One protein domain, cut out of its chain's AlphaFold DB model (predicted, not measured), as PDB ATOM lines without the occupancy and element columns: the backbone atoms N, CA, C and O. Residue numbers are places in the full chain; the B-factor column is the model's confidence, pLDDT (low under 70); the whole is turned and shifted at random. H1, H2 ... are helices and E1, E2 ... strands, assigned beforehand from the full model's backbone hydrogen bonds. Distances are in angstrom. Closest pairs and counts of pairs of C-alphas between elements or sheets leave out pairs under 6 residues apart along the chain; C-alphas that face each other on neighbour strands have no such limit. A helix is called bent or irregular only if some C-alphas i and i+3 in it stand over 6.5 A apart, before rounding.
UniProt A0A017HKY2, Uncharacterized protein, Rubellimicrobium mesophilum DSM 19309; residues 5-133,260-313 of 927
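What this domain is: This is residues 5 to 133 and 260 to 313 of the 927 residues of an uncharacterized protein of Rubellimicrobium mesophilum DSM 19309 (UniProt A0A017HKY2). A small three-stranded sheet, E1 E3 E2, covers one side of a bundle of four helices, H3, H4, H6 and H7, with H3 next to the sheet. H1 packs on one end of the sheet, where E3 also runs on into the short hairpin of E4 and E5; H2 lies beyond the other end. The printed part has 183 residues with seven named helices and five named strands, in the order H1 E1 H2 H3 E2 E3 E4 E5 H4 H5 H6 H7, class mixed. Both sheets, E1 - E3 - E2 and E4 - E5, are antiparallel. The whole is compact, with a radius of gyration of the C-alphas of 16.8 A and spans of 49 by 38 by 26 A.

How they stand to each other: H1, residues 5 to 13, is on the sheet of E1, residues 20 to 26, E3, residues 83 to 89, and E2, residues 72 to 76; the closest C-alphas of H1 and E2, Leu 7 and Phe 72, are 6.4 A apart. E1 and E3 are antiparallel, with N 23 and O 86 within hydrogen-bond range at 3.0 A. E2 and E3 form a hairpin, with N 74 and O 85 at 2.9 A. H2, residues 34 to 39, and H3, residues 42 to 59, touch only at the corner, and only just, with 3 pairs of C-alphas within 8 A, the closest being Phe 37 and Ala 44 at 5.8 A. H3 is on the sheet at a height over the sheet of 10.6 A; in three layers, H1 is on the opposite face. E1, H2 H3, E2 make a split strand-helix-strand unit, its two strands running the same way with E3 between them, and its crossover is right-handed. E4, residues 91 to 93, and E5, residues 99 to 101, form a hairpin, with N 92 and O 100 at 2.9 A. H4, residues 109 to 126, is the hub. It touches H3 at a shallow tilt of 15 degrees, opposite ways, closest at the C-alphas of Ala 51 and Leu 122, 6.6 A. With residues 120 to 124 alone it touches H5, residues 260 to 264, closest at the C-alphas of Asp 120 and Leu 263, 5.8 A. It touches H6, residues 266 to 284, at a steep tilt of 41 degrees, closest at the C-alphas of Ala 117 and Leu 270, 4.9 A. H7, residues 296 to 312, touches H3, closest at the C-alphas of Leu 50 and Ile 303, 6.8 A. H3, H4, H6 and H7 form an up and down bundle, each running against the one before. Every O i to N i+4 pair is within hydrogen-bond range in H1 to H6, and 11 of 13 in H7.

Where its parts are: H1 begins at C-alpha 5, (276.908, 285.562, 234.731). E1 measures 19.5 A, H3 25.2 A, E3 19.3 A, H4 26.0 A and H6 26.6 A. H7, 25.1 A, is only just irregular, with C-alphas 305 and 308 6.8 A apart; it ends at C-alpha 312, (246.858, 264.614, 219.278).

The domain as a whole: The two C-alphas farthest apart, Asp 96 and Arg 312, are 48.8 A apart. Residues 134 to 259 are not printed; C-alphas 133 and 260 are 9.0 A apart across the cut. The links H3 to E2 and H6 to H7 are long. Residues 79 and 295 have pLDDT under 70.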
ATOM      1  N   GLN A   5     275.919 284.487 234.691       89.19
ATOM      2  CA  GLN A   5     276.908 285.562 234.731       89.19
ATOM      3  C   GLN A   5     276.367 286.794 234.006       89.19
ATOM      4  O   GLN A   5     276.367 287.889 234.576       89.19
ATOM      5  N   LEU A   6     275.799 286.609 232.811       88.00
ATOM      6  CA  LEU A   6     275.147 287.673 232.047       88.00
ATOM      7  C   LEU A   6     273.956 288.285 232.798       88.00
ATOM      8  O   LEU A   6     273.808 289.511 232.821       88.00
ATOM      9  N   LEU A   7     273.154 287.472 233.502       90.00
ATOM     10  CA  LEU A   7     272.134 287.979 234.427       90.00
ATOM     11  C   LEU A   7     272.769 288.841 235.528       90.00
ATOM     12  O   LEU A   7     272.363 289.986 235.727       90.00
ATOM     13  N   ARG A   8     273.774 288.323 236.245       90.31
ATOM     14  CA  ARG A   8     274.453 289.036 237.343       90.31
ATOM     15  C   ARG A   8     275.057 290.366 236.867       90.31
ATOM     16  O   ARG A   8     274.935 291.363 237.580       90.31
ATOM     17  N   LEU A   9     275.648 290.412 235.672       89.56
ATOM     18  CA  LEU A   9     276.162 291.633 235.038       89.56
ATOM     19  C   LEU A   9     275.030 292.622 234.710       89.56
ATOM     20  O   LEU A   9     275.077 293.770 235.158       89.56
ATOM     21  N   THR A  10     273.964 292.154 234.054       89.19
ATOM     22  CA  THR A  10     272.767 292.954 233.732       89.19
ATOM     23  C   THR A  10     272.131 293.560 234.991       89.19
ATOM     24  O   THR A  10     271.711 294.718 235.003       89.19
ATOM     25  N   LEU A  11     272.080 292.808 236.096       91.38
ATOM     26  CA  LEU A  11     271.567 293.299 237.376       91.38
ATOM     27  C   LEU A  11     272.523 294.293 238.048       91.38
ATOM     28  O   LEU A  11     272.051 295.233 238.690       91.38
ATOM     29  N   ARG A  12     273.847 294.141 237.914       90.00
ATOM     30  CA  ARG A  12     274.829 295.113 238.436       90.00
ATOM     31  C   ARG A  12     274.701 296.468 237.743       90.00
ATOM     32  O   ARG A  12     274.641 297.473 238.445       90.00
ATOM     33  N   GLN A  13     274.555 296.480 236.418       86.00
ATOM     34  CA  GLN A  13     274.411 297.691 235.594       86.00
ATOM     35  C   GLN A  13     273.131 298.501 235.879       86.00
ATOM     36  O   GLN A  13     273.056 299.684 235.555       86.00
ATOM     37  N   GLN A  14     272.109 297.905 236.503       87.75
ATOM     38  CA  GLN A  14     270.865 298.614 236.799       87.75
ATOM     39  C   GLN A  14     270.949 299.524 238.027       87.75
ATOM     40  O   GLN A  14     271.223 299.081 239.145       87.75
ATOM     41  N   VAL A  15     270.581 300.790 237.816       85.50
ATOM     42  CA  VAL A  15     270.481 301.840 238.846       85.50
ATOM     43  C   VAL A  15     269.186 301.788 239.670       85.50
ATOM     44  O   VAL A  15     269.083 302.434 240.708       85.50
ATOM     45  N   SER A  16     268.172 301.036 239.230       87.81
ATOM     46  CA  SER A  16     266.878 300.946 239.912       87.81
ATOM     47  C   SER A  16     266.932 300.038 241.147       87.81
ATOM     48  O   SER A  16     267.560 298.981 241.144       87.81
ATOM     49  N   THR A  17     266.202 300.398 242.208       88.44
ATOM     50  CA  THR A  17     266.107 299.583 243.437       88.44
ATOM     51  C   THR A  17     265.492 298.202 243.179       88.44
ATOM     52  O   THR A  17     265.885 297.213 243.792       88.44
ATOM     53  N   ARG A  18     264.520 298.115 242.257       90.75
ATOM     54  CA  ARG A  18     263.891 296.857 241.820       90.75
ATOM     55  C   ARG A  18     264.510 296.415 240.492       90.75
ATOM     56  O   ARG A  18     263.999 296.769 239.433       90.75
ATOM     57  N   LYS A  19     265.610 295.661 240.578       93.25
ATOM     58  CA  LYS A  19     266.459 295.254 239.436       93.25
ATOM     59  C   LYS A  19     265.862 294.143 238.559       93.25
ATOM     60  O   LYS A  19     266.208 294.014 237.388       93.25
ATOM     61  N   TYR A  20     264.959 293.333 239.104       94.88
ATOM     62  CA  TYR A  20     264.276 292.277 238.359       94.88
ATOM     63  C   TYR A  20     262.850 292.051 238.863       94.88
ATOM     64  O   TYR A  20     262.486 292.475 239.965       94.88
ATOM     65  N   SER A  21     262.054 291.404 238.022       95.25
ATOM     66  CA  SER A  21     260.844 290.674 238.389       95.25
ATOM     67  C   SER A  21     261.120 289.176 238.240       95.25
ATOM     68  O   SER A  21     261.994 288.781 237.470       95.25
ATOM     69  N   VAL A  22     260.363 288.345 238.952       94.94
ATOM     70  CA  VAL A  22     260.340 286.890 238.744       94.94
ATOM     71  C   VAL A  22     258.943 286.508 238.281       94.94
ATOM     72  O   VAL A  22     257.963 287.067 238.776       94.94
ATOM     73  N   LEU A  23     258.864 285.566 237.351       94.44
ATOM     74  CA  LEU A  23     257.649 284.833 237.019       94.44
ATOM     75  C   LEU A  23     257.959 283.337 236.999       94.44
ATOM     76  O   LEU A  23     259.104 282.938 236.775       94.44
ATOM     77  N   THR A  24     256.930 282.527 237.213       95.25
ATOM     78  CA  THR A  24     257.014 281.073 237.104       95.25
ATOM     79  C   THR A  24     255.879 280.597 236.213       95.25
ATOM     80  O   THR A  24     254.724 280.940 236.458       95.25
ATOM     81  N   LEU A  25     256.207 279.816 235.187       95.44
ATOM     82  CA  LEU A  25     255.233 279.016 234.447       95.44
ATOM     83  C   LEU A  25     255.138 277.672 235.158       95.44
ATOM     84  O   LEU A  25     256.165 277.033 235.378       95.44
ATOM     85  N   SER A  26     253.940 277.260 235.551       93.94
ATOM     86  CA  SER A  26     253.710 275.988 236.236       93.94
ATOM     87  C   SER A  26     252.704 275.181 235.439       93.94
ATOM     88  O   SER A  26     251.551 275.587 235.324       93.94
ATOM     89  N   PHE A  27     253.150 274.045 234.921       95.25
ATOM     90  CA  PHE A  27     252.302 273.075 234.244       95.25
ATOM     91  C   PHE A  27     251.736 272.092 235.278       95.25
ATOM     92  O   PHE A  27     252.357 271.851 236.321       95.25
ATOM     93  N   ALA A  28     250.548 271.546 235.043       92.19
ATOM     94  CA  ALA A  28     250.015 270.469 235.867       92.19
ATOM     95  C   ALA A  28     250.762 269.145 235.588       92.19
ATOM     96  O   ALA A  28     251.363 268.992 234.523       92.19
ATOM     97  N   PRO A  29     250.747 268.167 236.516       91.25
ATOM     98  CA  PRO A  29     251.353 266.850 236.285       91.25
ATOM     99  C   PRO A  29     250.820 266.130 235.039       91.25
ATOM    100  O   PRO A  29     251.541 265.346 234.433       91.25
ATOM    101  N   GLU A  30     249.562 266.382 234.669       92.06
ATOM    102  CA  GLU A  30     248.925 265.845 233.464       92.06
ATOM    103  C   GLU A  30     249.260 266.598 232.162       92.06
ATOM    104  O   GLU A  30     249.020 266.054 231.087       92.06
ATOM    105  N   ASP A  31     249.812 267.815 232.243       94.44
ATOM    106  CA  ASP A  31     250.090 268.658 231.071       94.44
ATOM    107  C   ASP A  31     251.372 268.233 230.348       94.44
ATOM    108  O   ASP A  31     251.415 268.228 229.124       94.44
ATOM    109  N   ILE A  32     252.433 267.916 231.100       94.81
ATOM    110  CA  ILE A  32     253.751 267.562 230.559       94.81
ATOM    111  C   ILE A  32     254.336 266.398 231.356       94.81
ATOM    112  O   ILE A  32     254.580 266.523 232.558       94.81
ATOM    113  N   ASP A  33     254.648 265.299 230.666       93.44
ATOM    114  CA  ASP A  33     255.403 264.194 231.254       93.44
ATOM    115  C   ASP A  33     256.828 264.654 231.603       93.44
ATOM    116  O   ASP A  33     257.629 265.027 230.742       93.44
ATOM    117  N   VAL A  34     257.140 264.634 232.899       93.50
ATOM    118  CA  VAL A  34     258.433 265.056 233.445       93.50
ATOM    119  C   VAL A  34     259.590 264.168 232.979       93.50
ATOM    120  O   VAL A  34     260.692 264.687 232.792       93.50
ATOM    121  N   ALA A  35     259.378 262.861 232.811       92.38
ATOM    122  CA  ALA A  35     260.428 261.944 232.372       92.38
ATOM    123  C   ALA A  35     260.775 262.218 230.905       92.38
ATOM    124  O   ALA A  35     261.912 262.592 230.613       92.38
ATOM    125  N   ALA A  36     259.768 262.193 230.026       91.19
ATOM    126  CA  ALA A  36     259.938 262.490 228.604       91.19
ATOM    127  C   ALA A  36     260.526 263.898 228.378       91.19
ATOM    128  O   ALA A  36     261.468 264.076 227.603       91.19
ATOM    129  N   PHE A  37     260.048 264.908 229.118       94.25
ATOM    130  CA  PHE A  37     260.622 266.253 229.063       94.25
ATOM    131  C   PHE A  37     262.113 266.248 229.422       94.25
ATOM    132  O   PHE A  37     262.915 266.834 228.693       94.25
ATOM    133  N   ASN A  38     262.510 265.585 230.514       91.81
ATOM    134  CA  ASN A  38     263.903 265.508 230.965       91.81
ATOM    135  C   ASN A  38     264.818 264.741 229.999       91.81
ATOM    136  O   ASN A  38     265.969 265.147 229.831       91.81
ATOM    137  N   GLU A  39     264.299 263.704 229.343       92.69
ATOM    138  CA  GLU A  39     264.972 262.949 228.274       92.69
ATOM    139  C   GLU A  39     265.152 263.771 226.987       92.69
ATOM    140  O   GLU A  39     266.052 263.490 226.195       92.69
ATOM    141  N   GLY A  40     264.369 264.841 226.828       92.12
ATOM    142  CA  GLY A  40     264.513 265.815 225.748       92.12
ATOM    143  C   GLY A  40     263.401 265.775 224.706       92.12
ATOM    144  O   GLY A  40     263.630 266.276 223.606       92.12
ATOM    145  N   ASP A  41     262.226 265.217 225.034       92.88
ATOM    146  CA  ASP A  41     261.076 265.122 224.127       92.88
ATOM    147  C   ASP A  41     260.819 266.438 223.379       92.88
ATOM    148  O   ASP A  41     260.567 267.493 223.974       92.88
ATOM    149  N   ALA A  42     260.884 266.363 222.049       91.19
ATOM    150  CA  ALA A  42     260.821 267.526 221.180       91.19
ATOM    151  C   ALA A  42     259.468 268.242 221.289       91.19
ATOM    152  O   ALA A  42     259.427 269.472 221.257       91.19
ATOM    153  N   GLN A  43     258.372 267.495 221.467       90.56
ATOM    154  CA  GLN A  43     257.025 268.052 221.550       90.56
ATOM    155  C   GLN A  43     256.839 268.866 222.844       90.56
ATOM    156  O   GLN A  43     256.431 270.029 222.796       90.56
ATOM    157  N   ALA A  44     257.192 268.297 223.998       92.50
ATOM    158  CA  ALA A  44     257.158 268.972 225.290       92.50
ATOM    159  C   ALA A  44     258.132 270.159 225.347       92.50
ATOM    160  O   ALA A  44     257.758 271.241 225.803       92.50
ATOM    161  N   ARG A  45     259.364 270.010 224.835       92.25
ATOM    162  CA  ARG A  45     260.337 271.115 224.754       92.25
ATOM    163  C   ARG A  45     259.801 272.266 223.897       92.25
ATOM    164  O   ARG A  45     259.892 273.412 224.329       92.25
ATOM    165  N   ARG A  46     259.178 271.972 222.747       92.31
ATOM    166  CA  ARG A  46     258.580 272.971 221.843       92.31
ATOM    167  C   ARG A  46     257.375 273.690 222.453       92.31
ATOM    168  O   ARG A  46     257.244 274.896 222.262       92.31
ATOM    169  N   LEU A  47     256.522 272.992 223.209       95.19
ATOM    170  CA  LEU A  47     255.433 273.639 223.949       95.19
ATOM    171  C   LEU A  47     255.983 274.650 224.956       95.19
ATOM    172  O   LEU A  47     255.532 275.794 224.986       95.19
ATOM    173  N   VAL A  48     256.963 274.245 225.769       95.94
ATOM    174  CA  VAL A  48     257.522 275.123 226.806       95.94
ATOM    175  C   VAL A  48     258.271 276.308 226.183       95.94
ATOM    176  O   VAL A  48     258.192 277.415 226.708       95.94
ATOM    177  N   ASP A  49     258.934 276.108 225.043       94.81
ATOM    178  CA  ASP A  49     259.593 277.164 224.265       94.81
ATOM    179  C   ASP A  49     258.593 278.196 223.704       94.81
ATOM    180  O   ASP A  49     258.777 279.400 223.891       94.81
ATOM    181  N   LEU A  50     257.474 277.750 223.115       96.06
ATOM    182  CA  LEU A  50     256.397 278.643 222.664       96.06
ATOM    183  C   LEU A  50     255.705 279.368 223.826       96.06
ATOM    184  O   LEU A  50     255.452 280.570 223.737       96.06
ATOM    185  N   ALA A  51     255.436 278.665 224.930       97.12
ATOM    186  CA  ALA A  51     254.852 279.252 226.133       97.12
ATOM    187  C   ALA A  51     255.761 280.335 226.732       97.12
ATOM    188  O   ALA A  51     255.296 281.428 227.061       97.12
ATOM    189  N   LEU A  52     257.066 280.062 226.818       96.19
ATOM    190  CA  LEU A  52     258.067 281.031 227.249       96.19
ATOM    191  C   LEU A  52     258.139 282.219 226.283       96.19
ATOM    192  O   LEU A  52     258.121 283.359 226.737       96.19
ATOM    193  N   THR A  53     258.141 281.978 224.972       95.44
ATOM    194  CA  THR A  53     258.176 283.037 223.950       95.44
ATOM    195  C   THR A  53     256.974 283.979 224.075       95.44
ATOM    196  O   THR A  53     257.166 285.189 224.188       95.44
ATOM    197  N   LEU A  54     255.745 283.453 224.187       97.38
ATOM    198  CA  LEU A  54     254.542 284.275 224.394       97.38
ATOM    199  C   LEU A  54     254.621 285.103 225.680       97.38
ATOM    200  O   LEU A  54     254.259 286.278 225.700       97.38
ATOM    201  N   VAL A  55     255.123 284.504 226.758       96.38
ATOM    202  CA  VAL A  55     255.310 285.160 228.056       96.38
ATOM    203  C   VAL A  55     256.344 286.286 227.979       96.38
ATOM    204  O   VAL A  55     256.165 287.316 228.632       96.38
ATOM    205  N   LEU A  56     257.392 286.143 227.164       95.56
ATOM    206  CA  LEU A  56     258.378 287.198 226.934       95.56
ATOM    207  C   LEU A  56     257.832 288.324 226.050       95.56
ATOM    208  O   LEU A  56     257.998 289.487 226.420       95.56
ATOM    209  N   GLU A  57     257.107 288.021 224.971       96.31
ATOM    210  CA  GLU A  57     256.422 289.054 224.176       96.31
ATOM    211  C   GLU A  57     255.352 289.793 224.991       96.31
ATOM    212  O   GLU A  57     255.200 291.008 224.869       96.31
ATOM    213  N   THR A  58     254.665 289.099 225.901       97.19
ATOM    214  CA  THR A  58     253.714 289.697 226.851       97.19
ATOM    215  C   THR A  58     254.431 290.602 227.862       97.19
ATOM    216  O   THR A  58     254.017 291.739 228.100       97.19
ATOM    217  N   ALA A  59     255.551 290.139 228.430       96.62
ATOM    218  CA  ALA A  59     256.361 290.899 229.380       96.62
ATOM    219  C   ALA A  59     256.997 292.158 228.772       96.62
ATOM    220  O   ALA A  59     257.124 293.174 229.465       96.62
ATOM    221  N   PHE A  60     257.403 292.092 227.504       96.06
ATOM    222  CA  PHE A  60     258.109 293.148 226.778       96.06
ATOM    223  C   PHE A  60     257.264 293.795 225.669       96.06
ATOM    224  O   PHE A  60     257.819 294.357 224.729       96.06
ATOM    225  N   ALA A  61     255.934 293.772 225.800       95.88
ATOM    226  CA  ALA A  61     254.999 294.366 224.845       95.88
ATOM    227  C   ALA A  61     255.399 295.801 224.440       95.88
ATOM    228  O   ALA A  61     255.438 296.709 225.277       95.88
ATOM    229  N   GLY A  62     255.699 295.996 223.151       95.12
ATOM    230  CA  GLY A  62     256.151 297.270 222.574       95.12
ATOM    231  C   GLY A  62     257.603 297.669 222.858       95.12
ATOM    232  O   GLY A  62     257.958 298.815 222.602       95.12
ATOM    233  N   ILE A  63     258.441 296.775 223.386       96.25
ATOM    234  CA  ILE A  63     259.891 296.978 223.523       96.25
ATOM    235  C   ILE A  63     260.575 296.105 222.462       96.25
ATOM    236  O   ILE A  63     260.400 294.880 222.503       96.25
ATOM    237  N   PRO A  64     261.341 296.681 221.521       95.00
ATOM    238  CA  PRO A  64     261.966 295.912 220.451       95.00
ATOM    239  C   PRO A  64     263.124 295.048 220.993       95.00
ATOM    240  O   PRO A  64     263.699 295.401 222.031       95.00
ATOM    241  N   PRO A  65     263.446 293.896 220.370       92.56
ATOM    242  CA  PRO A  65     264.358 292.895 220.934       92.56
ATOM    243  C   PRO A  65     265.712 293.448 221.383       92.56
ATOM    244  O   PRO A  65     266.174 293.132 222.478       92.56
ATOM    245  N   GLU A  66     266.311 294.341 220.599       92.94
ATOM    246  CA  GLU A  66     267.596 294.970 220.886       92.94
ATOM    247  C   GLU A  66     267.573 295.868 222.129       92.94
ATOM    248  O   GLU A  66     268.625 296.088 222.729       92.94
ATOM    249  N   ALA A  67     266.408 296.383 222.536       94.88
ATOM    250  CA  ALA A  67     266.218 297.206 223.733       94.88
ATOM    251  C   ALA A  67     265.940 296.383 225.008       94.88
ATOM    252  O   ALA A  67     265.978 296.933 226.120       94.88
ATOM    253  N   ARG A  68     265.655 295.079 224.873       93.62
ATOM    254  CA  ARG A  68     265.347 294.177 225.992       93.62
ATOM    255  C   ARG A  68     266.630 293.753 226.724       93.62
ATOM    256  O   ARG A  68     267.651 293.509 226.085       93.62
ATOM    257  N   PRO A  69     266.608 293.624 228.062       92.00
ATOM    258  CA  PRO A  69     267.696 292.993 228.800       92.00
ATOM    259  C   PRO A  69     267.700 291.474 228.600       92.00
ATOM    260  O   PRO A  69     266.655 290.862 228.371       92.00
ATOM    261  N   HIS A  70     268.861 290.848 228.790       90.69
ATOM    262  CA  HIS A  70     268.983 289.392 228.747       90.69
ATOM    263  C   HIS A  70     268.157 288.720 229.847       90.69
ATOM    264  O   HIS A  70     268.289 289.030 231.032       90.69
ATOM    265  N   VAL A  71     267.317 287.771 229.446       92.38
ATOM    266  CA  VAL A  71     266.460 287.000 230.347       92.38
ATOM    267  C   VAL A  71     267.149 285.706 230.767       92.38
ATOM    268  O   VAL A  71     267.762 285.008 229.956       92.38
ATOM    269  N   PHE A  72     266.999 285.359 232.044       93.69
ATOM    270  CA  PHE A  72     267.449 284.087 232.595       93.69
ATOM    271  C   PHE A  72     266.236 283.216 232.911       93.69
ATOM    272  O   PHE A  72     265.380 283.614 233.699       93.69
ATOM    273  N   ALA A  73     266.169 282.038 232.297       93.25
ATOM    274  CA  ALA A  73     265.108 281.059 232.492       93.25
ATOM    275  C   ALA A  73     265.724 279.704 232.856       93.25
ATOM    276  O   ALA A  73     266.693 279.284 232.224       93.25
ATOM    277  N   THR A  74     265.156 279.023 233.850       92.38
ATOM    278  CA  THR A  74     265.533 277.660 234.250       92.38
ATOM    279  C   THR A  74     264.297 276.784 234.374       92.38
ATOM    280  O   THR A  74     263.241 277.244 234.810       92.38
ATOM    281  N   THR A  75     264.420 275.507 234.013       92.00
ATOM    282  CA  THR A  75     263.366 274.518 234.268       92.00
ATOM    283  C   THR A  75     263.614 273.782 235.580       92.00
ATOM    284  O   THR A  75     264.751 273.534 235.973       92.00
ATOM    285  N   HIS A  76     262.539 273.434 236.274       90.06
ATOM    286  CA  HIS A  76     262.547 272.732 237.548       90.06
ATOM    287  C   HIS A  76     261.450 271.670 237.508       90.06
ATOM    288  O   HIS A  76     260.298 271.989 237.233       90.06
ATOM    289  N   THR A  77     261.800 270.407 237.745       87.62
ATOM    290  CA  THR A  77     260.874 269.272 237.571       87.62
ATOM    291  C   THR A  77     260.465 268.598 238.885       87.62
ATOM    292  O   THR A  77     260.104 267.419 238.925       87.62
ATOM    293  N   HIS A  78     260.582 269.319 240.000       73.25
ATOM    294  CA  HIS A  78     260.242 268.797 241.322       73.25
ATOM    295  C   HIS A  78     258.722 268.635 241.499       73.25
ATOM    296  O   HIS A  78     257.920 269.276 240.825       73.25
ATOM    297  N   ALA A  79     258.316 267.780 242.444       69.69
ATOM    298  CA  ALA A  79     256.908 267.491 242.738       69.69
ATOM    299  C   ALA A  79     256.081 267.020 241.515       69.69
ATOM    300  O   ALA A  79     254.891 267.323 241.422       69.69
ATOM    301  N   ARG A  80     256.712 266.246 240.613       84.00
ATOM    302  CA  ARG A  80     256.094 265.577 239.446       84.00
ATOM    303  C   ARG A  80     255.386 266.522 238.462       84.00
ATOM    304  O   ARG A  80     254.393 266.142 237.857       84.00
ATOM    305  N   ARG A  81     255.894 267.744 238.300       91.62
ATOM    306  CA  ARG A  81     255.445 268.691 237.270       91.62
ATOM    307  C   ARG A  81     256.623 269.467 236.699       91.62
ATOM    308  O   ARG A  81     257.656 269.565 237.356       91.62
ATOM    309  N   VAL A  82     256.448 270.053 235.519       94.81
ATOM    310  CA  VAL A  82     257.407 271.007 234.952       94.81
ATOM    311  C   VAL A  82     257.072 272.421 235.434       94.81
ATOM    312  O   VAL A  82     255.932 272.877 235.353       94.81
ATOM    313  N   GLU A  83     258.082 273.134 235.920       95.44
ATOM    314  CA  GLU A  83     258.042 274.566 236.214       95.44
ATOM    315  C   GLU A  83     259.151 275.280 235.431       95.44
ATOM    316  O   GLU A  83     260.274 274.784 235.359       95.44
ATOM    317  N   VAL A  84     258.872 276.463 234.883       95.44
ATOM    318  CA  VAL A  84     259.877 277.354 234.282       95.44
ATOM    319  C   VAL A  84     259.976 278.602 235.137       95.44
ATOM    320  O   VAL A  84     259.042 279.398 235.182       95.44
ATOM    321  N   ASN A  85     261.104 278.792 235.810       94.94
ATOM    322  CA  ASN A  85     261.374 279.976 236.612       94.94
ATOM    323  C   ASN A  85     262.151 280.983 235.767       94.94
ATOM    324  O   ASN A  85     263.217 280.661 235.244       94.94
ATOM    325  N   VAL A  86     261.626 282.198 235.632       95.44
ATOM    326  CA  VAL A  86     262.194 283.229 234.761       95.44
ATOM    327  C   VAL A  86     262.467 284.496 235.561       95.44
ATOM    328  O   VAL A  86     261.559 285.110 236.127       95.44
ATOM    329  N   ALA A  87     263.731 284.912 235.586       95.31
ATOM    330  CA  ALA A  87     264.149 286.212 236.081       95.31
ATOM    331  C   ALA A  87     264.173 287.206 234.912       95.31
ATOM    332  O   ALA A  87     264.966 287.073 233.979       95.31
ATOM    333  N   LEU A  88     263.304 288.216 234.986       94.81
ATOM    334  CA  LEU A  88     263.212 289.321 234.036       94.81
ATOM    335  C   LEU A  88     263.921 290.550 234.614       94.81
ATOM    336  O   LEU A  88     263.351 291.207 235.498       94.81
ATOM    337  N   PRO A  89     265.129 290.921 234.156       94.62
ATOM    338  CA  PRO A  89     265.723 292.187 234.555       94.62
ATOM    339  C   PRO A  89     264.847 293.346 234.072       94.62
ATOM    340  O   PRO A  89     264.175 293.260 233.047       94.62
ATOM    341  N   ARG A  90     264.816 294.438 234.837       94.69
ATOM    342  CA  ARG A  90     263.864 295.531 234.599       94.69
ATOM    343  C   ARG A  90     264.440 296.723 233.845       94.69
ATOM    344  O   ARG A  90     263.674 297.595 233.452       94.69
ATOM    345  N   GLY A  91     265.751 296.786 233.650       94.31
ATOM    346  CA  GLY A  91     266.409 297.833 232.877       94.31
ATOM    347  C   GLY A  91     266.289 297.575 231.380       94.31
ATOM    348  O   GLY A  91     266.895 296.630 230.892       94.31
ATOM    349  N   VAL A  92     265.548 298.420 230.663       95.19
ATOM    350  CA  VAL A  92     265.461 298.409 229.192       95.19
ATOM    351  C   VAL A  92     266.246 299.591 228.626       95.19
ATOM    352  O   VAL A  92     266.250 300.665 229.239       95.19
ATOM    353  N   ARG A  93     266.925 299.408 227.487       94.94
ATOM    354  CA  ARG A  93     267.728 300.464 226.845       94.94
ATOM    355  C   ARG A  93     266.838 301.329 225.955       94.94
ATOM    356  O   ARG A  93     266.228 300.825 225.020       94.94
ATOM    357  N   ARG A  94     266.762 302.623 226.244       95.00
ATOM    358  CA  ARG A  94     266.005 303.600 225.447       95.00
ATOM    359  C   ARG A  94     266.796 304.067 224.215       95.00
ATOM    360  O   ARG A  94     268.000 303.814 224.148       95.00
ATOM    361  N   PRO A  95     266.152 304.764 223.257       95.06
ATOM    362  CA  PRO A  95     266.839 305.334 222.093       95.06
ATOM    363  C   PRO A  95     267.940 306.338 222.463       95.06
ATOM    364  O   PRO A  95     268.951 306.412 221.779       95.06
ATOM    365  N   ASP A  96     267.784 307.050 223.585       93.81
ATOM    366  CA  ASP A  96     268.796 307.953 224.162       93.81
ATOM    367  C   ASP A  96     270.009 307.220 224.790       93.81
ATOM    368  O   ASP A  96     270.859 307.842 225.422       93.81
ATOM    369  N   GLY A  97     270.080 305.889 224.665       91.88
ATOM    370  CA  GLY A  97     271.115 305.038 225.253       91.88
ATOM    371  C   GLY A  97     270.959 304.792 226.758       91.88
ATOM    372  O   GLY A  97     271.596 303.882 227.296       91.88
ATOM    373  N   HIS A  98     270.095 305.530 227.461       91.94
ATOM    374  CA  HIS A  98     269.914 305.369 228.898       91.94
ATOM    375  C   HIS A  98     269.056 304.144 229.239       91.94
ATOM    376  O   HIS A  98     268.058 303.818 228.592       91.94
ATOM    377  N   VAL A  99     269.408 303.480 230.340       92.88
ATOM    378  CA  VAL A  99     268.631 302.359 230.879       92.88
ATOM    379  C   VAL A  99     267.527 302.889 231.798       92.88
ATOM    380  O   VAL A  99     267.807 303.594 232.772       92.88
ATOM    381  N   ARG A 100     266.264 302.527 231.542       93.31
ATOM    382  CA  ARG A 100     265.123 302.852 232.424       93.31
ATOM    383  C   ARG A 100     264.416 301.604 232.936       93.31
ATOM    384  O   ARG A 100     264.448 300.545 232.319       93.31
ATOM    385  N   ALA A 101     263.775 301.740 234.096       93.81
ATOM    386  CA  ALA A 101     263.074 300.649 234.756       93.81
ATOM    387  C   ALA A 101     261.679 300.418 234.149       93.81
ATOM    388  O   ALA A 101     260.720 301.109 234.487       93.81
ATOM    389  N   HIS A 102     261.557 299.387 233.320       94.94
ATOM    390  CA  HIS A 102     260.286 298.799 232.903       94.94
ATOM    391  C   HIS A 102     259.612 298.057 234.069       94.94
ATOM    392  O   HIS A 102     260.255 297.698 235.061       94.94
ATOM    393  N   ASN A 103     258.308 297.805 233.974       95.38
ATOM    394  CA  ASN A 103     257.629 296.806 234.796       95.38
ATOM    395  C   ASN A 103     256.836 295.859 233.879       95.38
ATOM    396  O   ASN A 103     255.860 296.316 233.284       95.38
ATOM    397  N   PRO A 104     257.196 294.565 233.793       94.81
ATOM    398  CA  PRO A 104     256.441 293.580 233.015       94.81
ATOM    399  C   PRO A 104     254.985 293.402 233.473       94.81
ATOM    400  O   PRO A 104     254.108 293.150 232.658       94.81
ATOM    401  N   ASN A 105     254.707 293.582 234.771       95.31
ATOM    402  CA  ASN A 105     253.355 293.490 235.322       95.31
ATOM    403  C   ASN A 105     253.079 294.655 236.299       95.31
ATOM    404  O   ASN A 105     253.281 294.524 237.512       95.31
ATOM    405  N   PRO A 106     252.715 295.859 235.810       92.44
ATOM    406  CA  PRO A 106     252.230 296.930 236.674       92.44
ATOM    407  C   PRO A 106     250.893 296.537 237.324       92.44
ATOM    408  O   PRO A 106     250.053 295.948 236.652       92.44
ATOM    409  N   PRO A 107     250.642 296.905 238.596       91.88
ATOM    410  CA  PRO A 107     249.388 296.602 239.288       91.88
ATOM    411  C   PRO A 107     248.250 297.495 238.760       91.88
ATOM    412  O   PRO A 107     247.850 298.471 239.389       91.88
ATOM    413  N   ARG A 108     247.782 297.194 237.547       93.25
ATOM    414  CA  ARG A 108     246.712 297.876 236.811       93.25
ATOM    415  C   ARG A 108     245.836 296.822 236.134       93.25
ATOM    416  O   ARG A 108     246.371 295.850 235.604       93.25
ATOM    417  N   ARG A 109     244.522 297.065 236.057       91.06
ATOM    418  CA  ARG A 109     243.541 296.150 235.438       91.06
ATOM    419  C   ARG A 109     243.941 295.708 234.024       91.06
ATOM    420  O   ARG A 109     243.919 294.520 233.742       91.06
ATOM    421  N   GLY A 110     244.402 296.628 233.171       93.19
ATOM    422  CA  GLY A 110     244.859 296.287 231.812       93.19
ATOM    423  C   GLY A 110     246.067 295.337 231.760       93.19
ATOM    424  O   GLY A 110     246.191 294.567 230.819       93.19
ATOM    425  N   SER A 111     246.928 295.338 232.785       94.69
ATOM    426  CA  SER A 111     248.033 294.372 232.891       94.69
ATOM    427  C   SER A 111     247.535 292.995 233.316       94.69
ATOM    428  O   SER A 111     247.993 291.992 232.787       94.69
ATOM    429  N   GLN A 112     246.573 292.938 234.242       94.62
ATOM    430  CA  GLN A 112     245.936 291.681 234.640       94.62
ATOM    431  C   GLN A 112     245.244 291.039 233.433       94.62
ATOM    432  O   GLN A 112     245.594 289.926 233.076       94.62
ATOM    433  N   LEU A 113     244.406 291.796 232.714       94.50
ATOM    434  CA  LEU A 113     243.732 291.329 231.495       94.50
ATOM    435  C   LEU A 113     244.706 290.821 230.418       94.50
ATOM    436  O   LEU A 113     244.426 289.814 229.778       94.50
ATOM    437  N   LEU A 114     245.852 291.491 230.241       97.19
ATOM    438  CA  LEU A 114     246.922 291.062 229.336       97.19
ATOM    439  C   LEU A 114     247.510 289.698 229.746       97.19
ATOM    440  O   LEU A 114     247.601 288.791 228.924       97.19
ATOM    441  N   TRP A 115     247.892 289.545 231.016       97.50
ATOM    442  CA  TRP A 115     248.474 288.301 231.531       97.50
ATOM    443  C   TRP A 115     247.457 287.151 231.588       97.50
ATOM    444  O   TRP A 115     247.800 286.025 231.233       97.50
ATOM    445  N   ASP A 116     246.207 287.433 231.957       96.19
ATOM    446  CA  ASP A 116     245.108 286.463 231.965       96.19
ATOM    447  C   ASP A 116     244.810 285.967 230.539       96.19
ATOM    448  O   ASP A 116     244.658 284.768 230.318       96.19
ATOM    449  N   ALA A 117     244.801 286.859 229.539       97.62
ATOM    450  CA  ALA A 117     244.608 286.471 228.141       97.62
ATOM    451  C   ALA A 117     245.786 285.643 227.584       97.62
ATOM    452  O   ALA A 117     245.556 284.716 226.810       97.62
ATOM    453  N   ALA A 118     247.027 285.909 228.011       97.81
ATOM    454  CA  ALA A 118     248.191 285.086 227.658       97.81
ATOM    455  C   ALA A 118     248.096 283.658 228.220       97.81
ATOM    456  O   ALA A 118     248.381 282.696 227.508       97.81
ATOM    457  N   VAL A 119     247.637 283.510 229.467       97.44
ATOM    458  CA  VAL A 119     247.356 282.197 230.071       97.44
ATOM    459  C   VAL A 119     246.215 281.489 229.333       97.44
ATOM    460  O   VAL A 119     246.349 280.319 228.980       97.44
ATOM    461  N   ASP A 120     245.124 282.201 229.038       97.88
ATOM    462  CA  ASP A 120     243.976 281.653 228.311       97.88
ATOM    463  C   ASP A 120     244.361 281.141 226.909       97.88
ATOM    464  O   ASP A 120     243.920 280.059 226.521       97.88
ATOM    465  N   VAL A 121     245.214 281.863 226.167       98.31
ATOM    466  CA  VAL A 121     245.723 281.431 224.849       98.31
ATOM    467  C   VAL A 121     246.505 280.122 224.948       98.31
ATOM    468  O   VAL A 121     246.243 279.203 224.171       98.31
ATOM    469  N   LEU A 122     247.439 280.005 225.899       97.56
ATOM    470  CA  LEU A 122     248.254 278.794 226.055       97.56
ATOM    471  C   LEU A 122     247.404 277.590 226.465       97.56
ATOM    472  O   LEU A 122     247.543 276.512 225.885       97.56
ATOM    473  N   ASN A 123     246.489 277.784 227.418       96.75
ATOM    474  CA  ASN A 123     245.604 276.720 227.882       96.75
ATOM    475  C   ASN A 123     244.664 276.251 226.771       96.75
ATOM    476  O   ASN A 123     244.484 275.049 226.594       96.75
ATOM    477  N   HIS A 124     244.100 277.183 225.998       95.75
ATOM    478  CA  HIS A 124     243.206 276.849 224.896       95.75
ATOM    479  C   HIS A 124     243.931 276.120 223.759       95.75
ATOM    480  O   HIS A 124     243.473 275.064 223.329       95.75
ATOM    481  N   ALA A 125     245.068 276.654 223.299       96.31
ATOM    482  CA  ALA A 125     245.798 276.097 222.164       96.31
ATOM    483  C   ALA A 125     246.338 274.694 222.465       96.31
ATOM    484  O   ALA A 125     246.118 273.765 221.693       96.31
ATOM    485  N   PHE A 126     247.005 274.503 223.605       96.06
ATOM    486  CA  PHE A 126     247.650 273.226 223.927       96.06
ATOM    487  C   PHE A 126     246.771 272.263 224.744       96.06
ATOM    488  O   PHE A 126     247.170 271.122 224.951       96.06
ATOM    489  N   GLY A 127     245.573 272.680 225.169       94.62
ATOM    490  CA  GLY A 127     244.664 271.847 225.967       94.62
ATOM    491  C   GLY A 127     245.117 271.650 227.419       94.62
ATOM    492  O   GLY A 127     244.808 270.623 228.019       94.62
ATOM    493  N   LEU A 128     245.868 272.611 227.967       95.31
ATOM    494  CA  LEU A 128     246.462 272.531 229.308       95.31
ATOM    495  C   LEU A 128     245.413 272.662 230.415       95.31
ATOM    496  O   LEU A 128     244.313 273.185 230.210       95.31
ATOM    497  N   ALA A 129     245.789 272.238 231.618       94.06
ATOM    498  CA  ALA A 129     245.019 272.331 232.846       94.06
ATOM    499  C   ALA A 129     244.641 273.780 233.200       94.06
ATOM    500  O   ALA A 129     245.292 274.454 233.999       94.06
ATOM    501  N   ASP A 130     243.521 274.235 232.647       92.81
ATOM    502  CA  ASP A 130     243.043 275.597 232.817       92.81
ATOM    503  C   ASP A 130     242.695 275.910 234.290       92.81
ATOM    504  O   ASP A 130     241.694 275.397 234.802       92.81
ATOM    505  N   PRO A 131     243.426 276.806 234.991       87.94
ATOM    506  CA  PRO A 131     243.032 277.260 236.322       87.94
ATOM    507  C   PRO A 131     241.725 278.065 236.276       87.94
ATOM    508  O   PRO A 131     241.154 278.352 237.332       87.94
ATOM    509  N   GLY A 132     241.265 278.447 235.078       87.31
ATOM    510  CA  GLY A 132     239.955 278.993 234.747       87.31
ATOM    511  C   GLY A 132     238.779 278.017 234.876       87.31
ATOM    512  O   GLY A 132     237.691 278.486 235.218       87.31
ATOM    513  N   ASP A 133     238.984 276.702 234.687       86.75
ATOM    514  CA  ASP A 133     237.912 275.691 234.673       86.75
ATOM    515  C   ASP A 133     237.105 275.753 235.983       86.75
ATOM    516  O   ASP A 133     237.677 275.583 237.068       86.75
ATOM    517  N   VAL A 260     234.644 277.852 227.711       92.56
ATOM    518  CA  VAL A 260     235.067 277.529 226.335       92.56
ATOM    519  C   VAL A 260     234.881 278.729 225.399       92.56
ATOM    520  O   VAL A 260     235.802 279.045 224.649       92.56
ATOM    521  N   ARG A 261     233.764 279.470 225.486       93.25
ATOM    522  CA  ARG A 261     233.570 280.725 224.725       93.25
ATOM    523  C   ARG A 261     234.607 281.788 225.100       93.25
ATOM    524  O   ARG A 261     235.202 282.419 224.226       93.25
ATOM    525  N   VAL A 262     234.880 281.957 226.396       93.62
ATOM    526  CA  VAL A 262     235.922 282.876 226.882       93.62
ATOM    527  C   VAL A 262     237.301 282.473 226.345       93.62
ATOM    528  O   VAL A 262     238.043 283.341 225.888       93.62
ATOM    529  N   LEU A 263     237.644 281.183 226.334       94.81
ATOM    530  CA  LEU A 263     238.904 280.679 225.775       94.81
ATOM    531  C   LEU A 263     239.003 280.895 224.253       94.81
ATOM    532  O   LEU A 263     240.045 281.342 223.782       94.81
ATOM    533  N   ALA A 264     237.918 280.699 223.497       94.56
ATOM    534  CA  ALA A 264     237.891 280.950 222.052       94.56
ATOM    535  C   ALA A 264     238.188 282.422 221.686       94.56
ATOM    536  O   ALA A 264     238.825 282.698 220.673       94.56
ATOM    537  N   THR A 265     237.799 283.381 222.537       96.50
ATOM    538  CA  THR A 265     238.130 284.812 222.346       96.50
ATOM    539  C   THR A 265     239.528 285.206 222.842       96.50
ATOM    540  O   THR A 265     239.927 286.363 222.689       96.50
ATOM    541  N   ALA A 266     240.287 284.291 223.458       96.56
ATOM    542  CA  ALA A 266     241.557 284.617 224.105       96.56
ATOM    543  C   ALA A 266     242.610 285.245 223.171       96.56
ATOM    544  O   ALA A 266     243.204 286.238 223.596       96.56
ATOM    545  N   PRO A 267     242.818 284.782 221.916       97.31
ATOM    546  CA  PRO A 267     243.785 285.408 221.009       97.31
ATOM    547  C   PRO A 267     243.448 286.874 220.715       97.31
ATOM    548  O   PRO A 267     244.314 287.736 220.829       97.31
ATOM    549  N   ALA A 268     242.176 287.183 220.441       96.75
ATOM    550  CA  ALA A 268     241.720 288.548 220.177       96.75
ATOM    551  C   ALA A 268     241.828 289.449 221.423       96.75
ATOM    552  O   ALA A 268     242.302 290.583 221.333       96.75
ATOM    553  N   ARG A 269     241.452 288.934 222.607       97.31
ATOM    554  CA  ARG A 269     241.627 289.648 223.887       97.31
ATOM    555  C   ARG A 269     243.099 289.938 224.178       97.31
ATOM    556  O   ARG A 269     243.420 291.038 224.628       97.31
ATOM    557  N   LEU A 270     243.979 288.971 223.915       97.88
ATOM    558  CA  LEU A 270     245.419 289.112 224.102       97.88
ATOM    559  C   LEU A 270     245.997 290.147 223.137       97.88
ATOM    560  O   LEU A 270     246.667 291.069 223.594       97.88
ATOM    561  N   GLN A 271     245.675 290.053 221.847       96.75
ATOM    562  CA  GLN A 271     246.120 291.000 220.827       96.75
ATOM    563  C   GLN A 271     245.702 292.436 221.177       96.75
ATOM    564  O   GLN A 271     246.552 293.317 221.258       96.75
ATOM    565  N   ALA A 272     244.428 292.674 221.503       95.81
ATOM    566  CA  ALA A 272     243.943 294.002 221.881       95.81
ATOM    567  C   ALA A 272     244.647 294.562 223.137       95.81
ATOM    568  O   ALA A 272     245.109 295.710 223.146       95.81
ATOM    569  N   ALA A 273     244.778 293.750 224.192       96.62
ATOM    570  CA  ALA A 273     245.459 294.150 225.425       96.62
ATOM    571  C   ALA A 273     246.963 294.396 225.206       96.62
ATOM    572  O   ALA A 273     247.531 295.330 225.782       96.62
ATOM    573  N   TRP A 274     247.603 293.591 224.354       97.12
ATOM    574  CA  TRP A 274     249.010 293.718 223.999       97.12
ATOM    575  C   TRP A 274     249.258 294.966 223.159       97.12
ATOM    576  O   TRP A 274     250.136 295.744 223.518       97.12
ATOM    577  N   THR A 275     248.451 295.244 222.131       95.12
ATOM    578  CA  THR A 275     248.559 296.461 221.309       95.12
ATOM    579  C   THR A 275     248.425 297.722 222.162       95.12
ATOM    580  O   THR A 275     249.249 298.636 222.056       95.12
ATOM    581  N   ALA A 276     247.448 297.761 223.078       94.62
ATOM    582  CA  ALA A 276     247.286 298.870 224.018       94.62
ATOM    583  C   ALA A 276     248.498 299.020 224.959       94.62
ATOM    584  O   ALA A 276     248.985 300.132 225.193       94.62
ATOM    585  N   ARG A 277     249.036 297.905 225.476       95.50
ATOM    586  CA  ARG A 277     250.240 297.903 226.323       95.50
ATOM    587  C   ARG A 277     251.488 298.335 225.553       95.50
ATOM    588  O   ARG A 277     252.302 299.076 226.110       95.50
ATOM    589  N   ALA A 278     251.628 297.884 224.312       95.00
ATOM    590  CA  ALA A 278     252.755 298.142 223.435       95.00
ATOM    591  C   ALA A 278     252.826 299.622 223.063       95.00
ATOM    592  O   ALA A 278     253.867 300.243 223.275       95.00
ATOM    593  N   ARG A 279     251.700 300.214 222.639       94.00
ATOM    594  CA  ARG A 279     251.572 301.654 222.369       94.00
ATOM    595  C   ARG A 279     252.021 302.493 223.570       94.00
ATOM    596  O   ARG A 279     252.993 303.236 223.463       94.00
ATOM    597  N   ALA A 280     251.418 302.270 224.740       94.00
ATOM    598  CA  ALA A 280     251.759 303.002 225.964       94.00
ATOM    599  C   ALA A 280     253.228 302.813 226.408       94.00
ATOM    600  O   ALA A 280     253.805 303.672 227.076       94.00
ATOM    601  N   THR A 281     253.851 301.680 226.063       95.12
ATOM    602  CA  THR A 281     255.262 301.407 226.382       95.12
ATOM    603  C   THR A 281     256.209 302.083 225.381       95.12
ATOM    604  O   THR A 281     257.212 302.655 225.814       95.12
ATOM    605  N   ARG A 282     255.868 302.118 224.081       94.88
ATOM    606  CA  ARG A 282     256.594 302.882 223.046       94.88
ATOM    607  C   ARG A 282     256.527 304.390 223.292       94.88
ATOM    608  O   ARG A 282     257.559 305.050 223.224       94.88
ATOM    609  N   GLU A 283     255.364 304.924 223.655       93.94
ATOM    610  CA  GLU A 283     255.194 306.338 224.025       93.94
ATOM    611  C   GLU A 283     256.072 306.712 225.232       93.94
ATOM    612  O   GLU A 283     256.839 307.674 225.187       93.94
ATOM    613  N   HIS A 284     256.013 305.921 226.310       94.00
ATOM    614  CA  HIS A 284     256.705 306.244 227.559       94.00
ATOM    615  C   HIS A 284     258.226 306.008 227.514       94.00
ATOM    616  O   HIS A 284     259.012 306.850 227.964       94.00
ATOM    617  N   LEU A 285     258.656 304.845 227.017       95.00
ATOM    618  CA  LEU A 285     260.060 304.426 227.044       95.00
ATOM    619  C   LEU A 285     260.744 304.654 225.695       95.00
ATOM    620  O   LEU A 285     261.853 305.182 225.680       95.00
ATOM    621  N   GLY A 286     260.071 304.329 224.592       91.94
ATOM    622  CA  GLY A 286     260.602 304.457 223.233       91.94
ATOM    623  C   GLY A 286     260.604 305.872 222.652       91.94
ATOM    624  O   GLY A 286     261.217 306.066 221.611       91.94
ATOM    625  N   GLN A 287     259.950 306.857 223.282       90.88
ATOM    626  CA  GLN A 287     259.931 308.270 222.845       90.88
ATOM    627  C   GLN A 287     259.544 308.475 221.363       90.88
ATOM    628  O   GLN A 287     259.995 309.426 220.734       90.88
ATOM    629  N   GLY A 288     258.750 307.563 220.793       86.56
ATOM    630  CA  GLY A 288     258.398 307.563 219.365       86.56
ATOM    631  C   GLY A 288     259.501 307.095 218.400       86.56
ATOM    632  O   GLY A 288     259.245 307.037 217.206       86.56
ATOM    633  N   ALA A 289     260.694 306.735 218.886       92.75
ATOM    634  CA  ALA A 289     261.829 306.302 218.062       92.75
ATOM    635  C   ALA A 289     262.054 304.776 218.034       92.75
ATOM    636  O   ALA A 289     262.877 304.296 217.258       92.75
ATOM    637  N   TRP A 290     261.346 303.996 218.860       94.12
ATOM    638  CA  TRP A 290     261.278 302.542 218.665       94.12
ATOM    639  C   TRP A 290     260.327 302.204 217.507       94.12
ATOM    640  O   TRP A 290     259.249 302.804 217.443       94.12
ATOM    641  N   PRO A 291     260.675 301.232 216.642       90.56
ATOM    642  CA  PRO A 291     259.799 300.795 215.562       90.56
ATOM    643  C   PRO A 291     258.502 300.187 216.111       90.56
ATOM    644  O   PRO A 291     258.396 299.827 217.292       90.56
ATOM    645  N   GLU A 292     257.514 300.012 215.235       86.38
ATOM    646  CA  GLU A 292     256.474 299.035 215.527       86.38
ATOM    647  C   GLU A 292     257.118 297.650 215.596       86.38
ATOM    648  O   GLU A 292     257.773 297.190 214.667       86.38
ATOM    649  N   THR A 293     256.989 297.026 216.759       78.62
ATOM    650  CA  THR A 293     257.402 295.646 217.001       78.62
ATOM    651  C   THR A 293     256.494 294.711 216.217       78.62
ATOM    652  O   THR A 293     255.275 294.881 216.314       78.62
ATOM    653  N   ASP A 294     257.085 293.735 215.522       73.38
ATOM    654  CA  ASP A 294     256.378 292.754 214.695       73.38
ATOM    655  C   ASP A 294     255.160 292.129 215.382       73.38
ATOM    656  O   ASP A 294     255.081 291.998 216.610       73.38
ATOM    657  N   ALA A 295     254.198 291.745 214.548       67.38
ATOM    658  CA  ALA A 295     252.889 291.301 214.977       67.38
ATOM    659  C   ALA A 295     252.964 290.050 215.866       67.38
ATOM    660  O   ALA A 295     253.327 288.957 215.423       67.38
ATOM    661  N   LEU A 296     252.501 290.208 217.110       92.88
ATOM    662  CA  LEU A 296     252.156 289.113 218.018       92.88
ATOM    663  C   LEU A 296     251.250 288.071 217.326       92.88
ATOM    664  O   LEU A 296     251.353 286.883 217.625       92.88
ATOM    665  N   ASP A 297     250.451 288.484 216.337       92.12
ATOM    666  CA  ASP A 297     249.647 287.621 215.465       92.12
ATOM    667  C   ASP A 297     250.442 286.468 214.826       92.12
ATOM    668  O   ASP A 297     249.938 285.349 214.762       92.12
ATOM    669  N   THR A 298     251.701 286.675 214.419       92.44
ATOM    670  CA  THR A 298     252.548 285.609 213.845       92.44
ATOM    671  C   THR A 298     252.871 284.529 214.884       92.44
ATOM    672  O   THR A 298     252.849 283.329 214.594       92.44
ATOM    673  N   LEU A 299     253.126 284.939 216.130       94.56
ATOM    674  CA  LEU A 299     253.344 284.022 217.248       94.56
ATOM    675  C   LEU A 299     252.039 283.327 217.662       94.56
ATOM    676  O   LEU A 299     252.046 282.125 217.916       94.56
ATOM    677  N   LEU A 300     250.913 284.047 217.667       96.12
ATOM    678  CA  LEU A 300     249.586 283.484 217.922       96.12
ATOM    679  C   LEU A 300     249.198 282.439 216.872       96.12
ATOM    680  O   LEU A 300     248.753 281.356 217.243       96.12
ATOM    681  N   ALA A 301     249.437 282.709 215.587       94.94
ATOM    682  CA  ALA A 301     249.240 281.751 214.502       94.94
ATOM    683  C   ALA A 301     250.144 280.516 214.666       94.94
ATOM    684  O   ALA A 301     249.682 279.386 214.514       94.94
ATOM    685  N   THR A 302     251.407 280.709 215.060       94.69
ATOM    686  CA  THR A 302     252.351 279.608 215.330       94.69
ATOM    687  C   THR A 302     251.901 278.735 216.510       94.69
ATOM    688  O   THR A 302     252.018 277.510 216.455       94.69
ATOM    689  N   ILE A 303     251.359 279.345 217.568       96.06
ATOM    690  CA  ILE A 303     250.798 278.645 218.734       96.06
ATOM    691  C   ILE A 303     249.510 277.901 218.356       96.06
ATOM    692  O   ILE A 303     249.370 276.724 218.682       96.06
ATOM    693  N   ALA A 304     248.608 278.549 217.613       95.12
ATOM    694  CA  ALA A 304     247.366 277.949 217.133       95.12
ATOM    695  C   ALA A 304     247.615 276.755 216.194       95.12
ATOM    696  O   ALA A 304     246.925 275.749 216.303       95.12
ATOM    697  N   ALA A 305     248.633 276.821 215.328       93.69
ATOM    698  CA  ALA A 305     249.027 275.706 214.465       93.69
ATOM    699  C   ALA A 305     249.675 274.543 215.245       93.69
ATOM    700  O   ALA A 305     249.469 273.380 214.909       93.69
ATOM    701  N   ALA A 306     250.445 274.835 216.299       92.25
ATOM    702  CA  ALA A 306     251.100 273.813 217.119       92.25
ATOM    703  C   ALA A 306     250.139 273.085 218.082       92.25
ATOM    704  O   ALA A 306     250.363 271.920 218.416       92.25
ATOM    705  N   GLY A 307     249.080 273.765 218.528       91.56
ATOM    706  CA  GLY A 307     248.123 273.276 219.521       91.56
ATOM    707  C   GLY A 307     247.444 271.939 219.183       91.56
ATOM    708  O   GLY A 307     247.621 270.973 219.931       91.56
ATOM    709  N   PRO A 308     246.718 271.821 218.053       90.75
ATOM    710  CA  PRO A 308     245.970 270.614 217.692       90.75
ATOM    711  C   PRO A 308     246.827 269.355 217.572       90.75
ATOM    712  O   PRO A 308     246.357 268.254 217.850       90.75
ATOM    713  N   SER A 309     248.081 269.487 217.146       84.25
ATOM    714  CA  SER A 309     248.994 268.348 217.055       84.25
ATOM    715  C   SER A 309     249.648 268.014 218.391       84.25
ATOM    716  O   SER A 309     249.838 266.834 218.675       84.25
ATOM    717  N   TYR A 310     249.877 269.000 219.270       88.69
ATOM    718  CA  TYR A 310     250.236 268.716 220.660       88.69
ATOM    719  C   TYR A 310     249.154 267.866 221.346       88.69
ATOM    720  O   TYR A 310     249.451 266.815 221.916       88.69
ATOM    721  N   GLN A 311     247.889 268.279 221.216       86.94
ATOM    722  CA  GLN A 311     246.731 267.575 221.779       86.94
ATOM    723  C   GLN A 311     246.574 266.148 221.223       86.94
ATOM    724  O   GLN A 311     246.210 265.236 221.965       86.94
ATOM    725  N   ARG A 312     246.884 265.935 219.936       87.62
ATOM    726  CA  ARG A 312     246.858 264.614 219.278       87.62
ATOM    727  C   ARG A 312     248.120 263.768 219.502       87.62
ATOM    728  O   ARG A 312     248.116 262.599 219.133       87.62
ATOM    729  N   LYS A 313     249.168 264.323 220.127       84.06
ATOM    730  CA  LYS A 313     250.519 263.727 220.228       84.06
ATOM    731  C   LYS A 313     251.130 263.374 218.865       84.06
ATOM    732  O   LYS A 313     251.829 262.376 218.714       84.06
TER     733      LYS A 313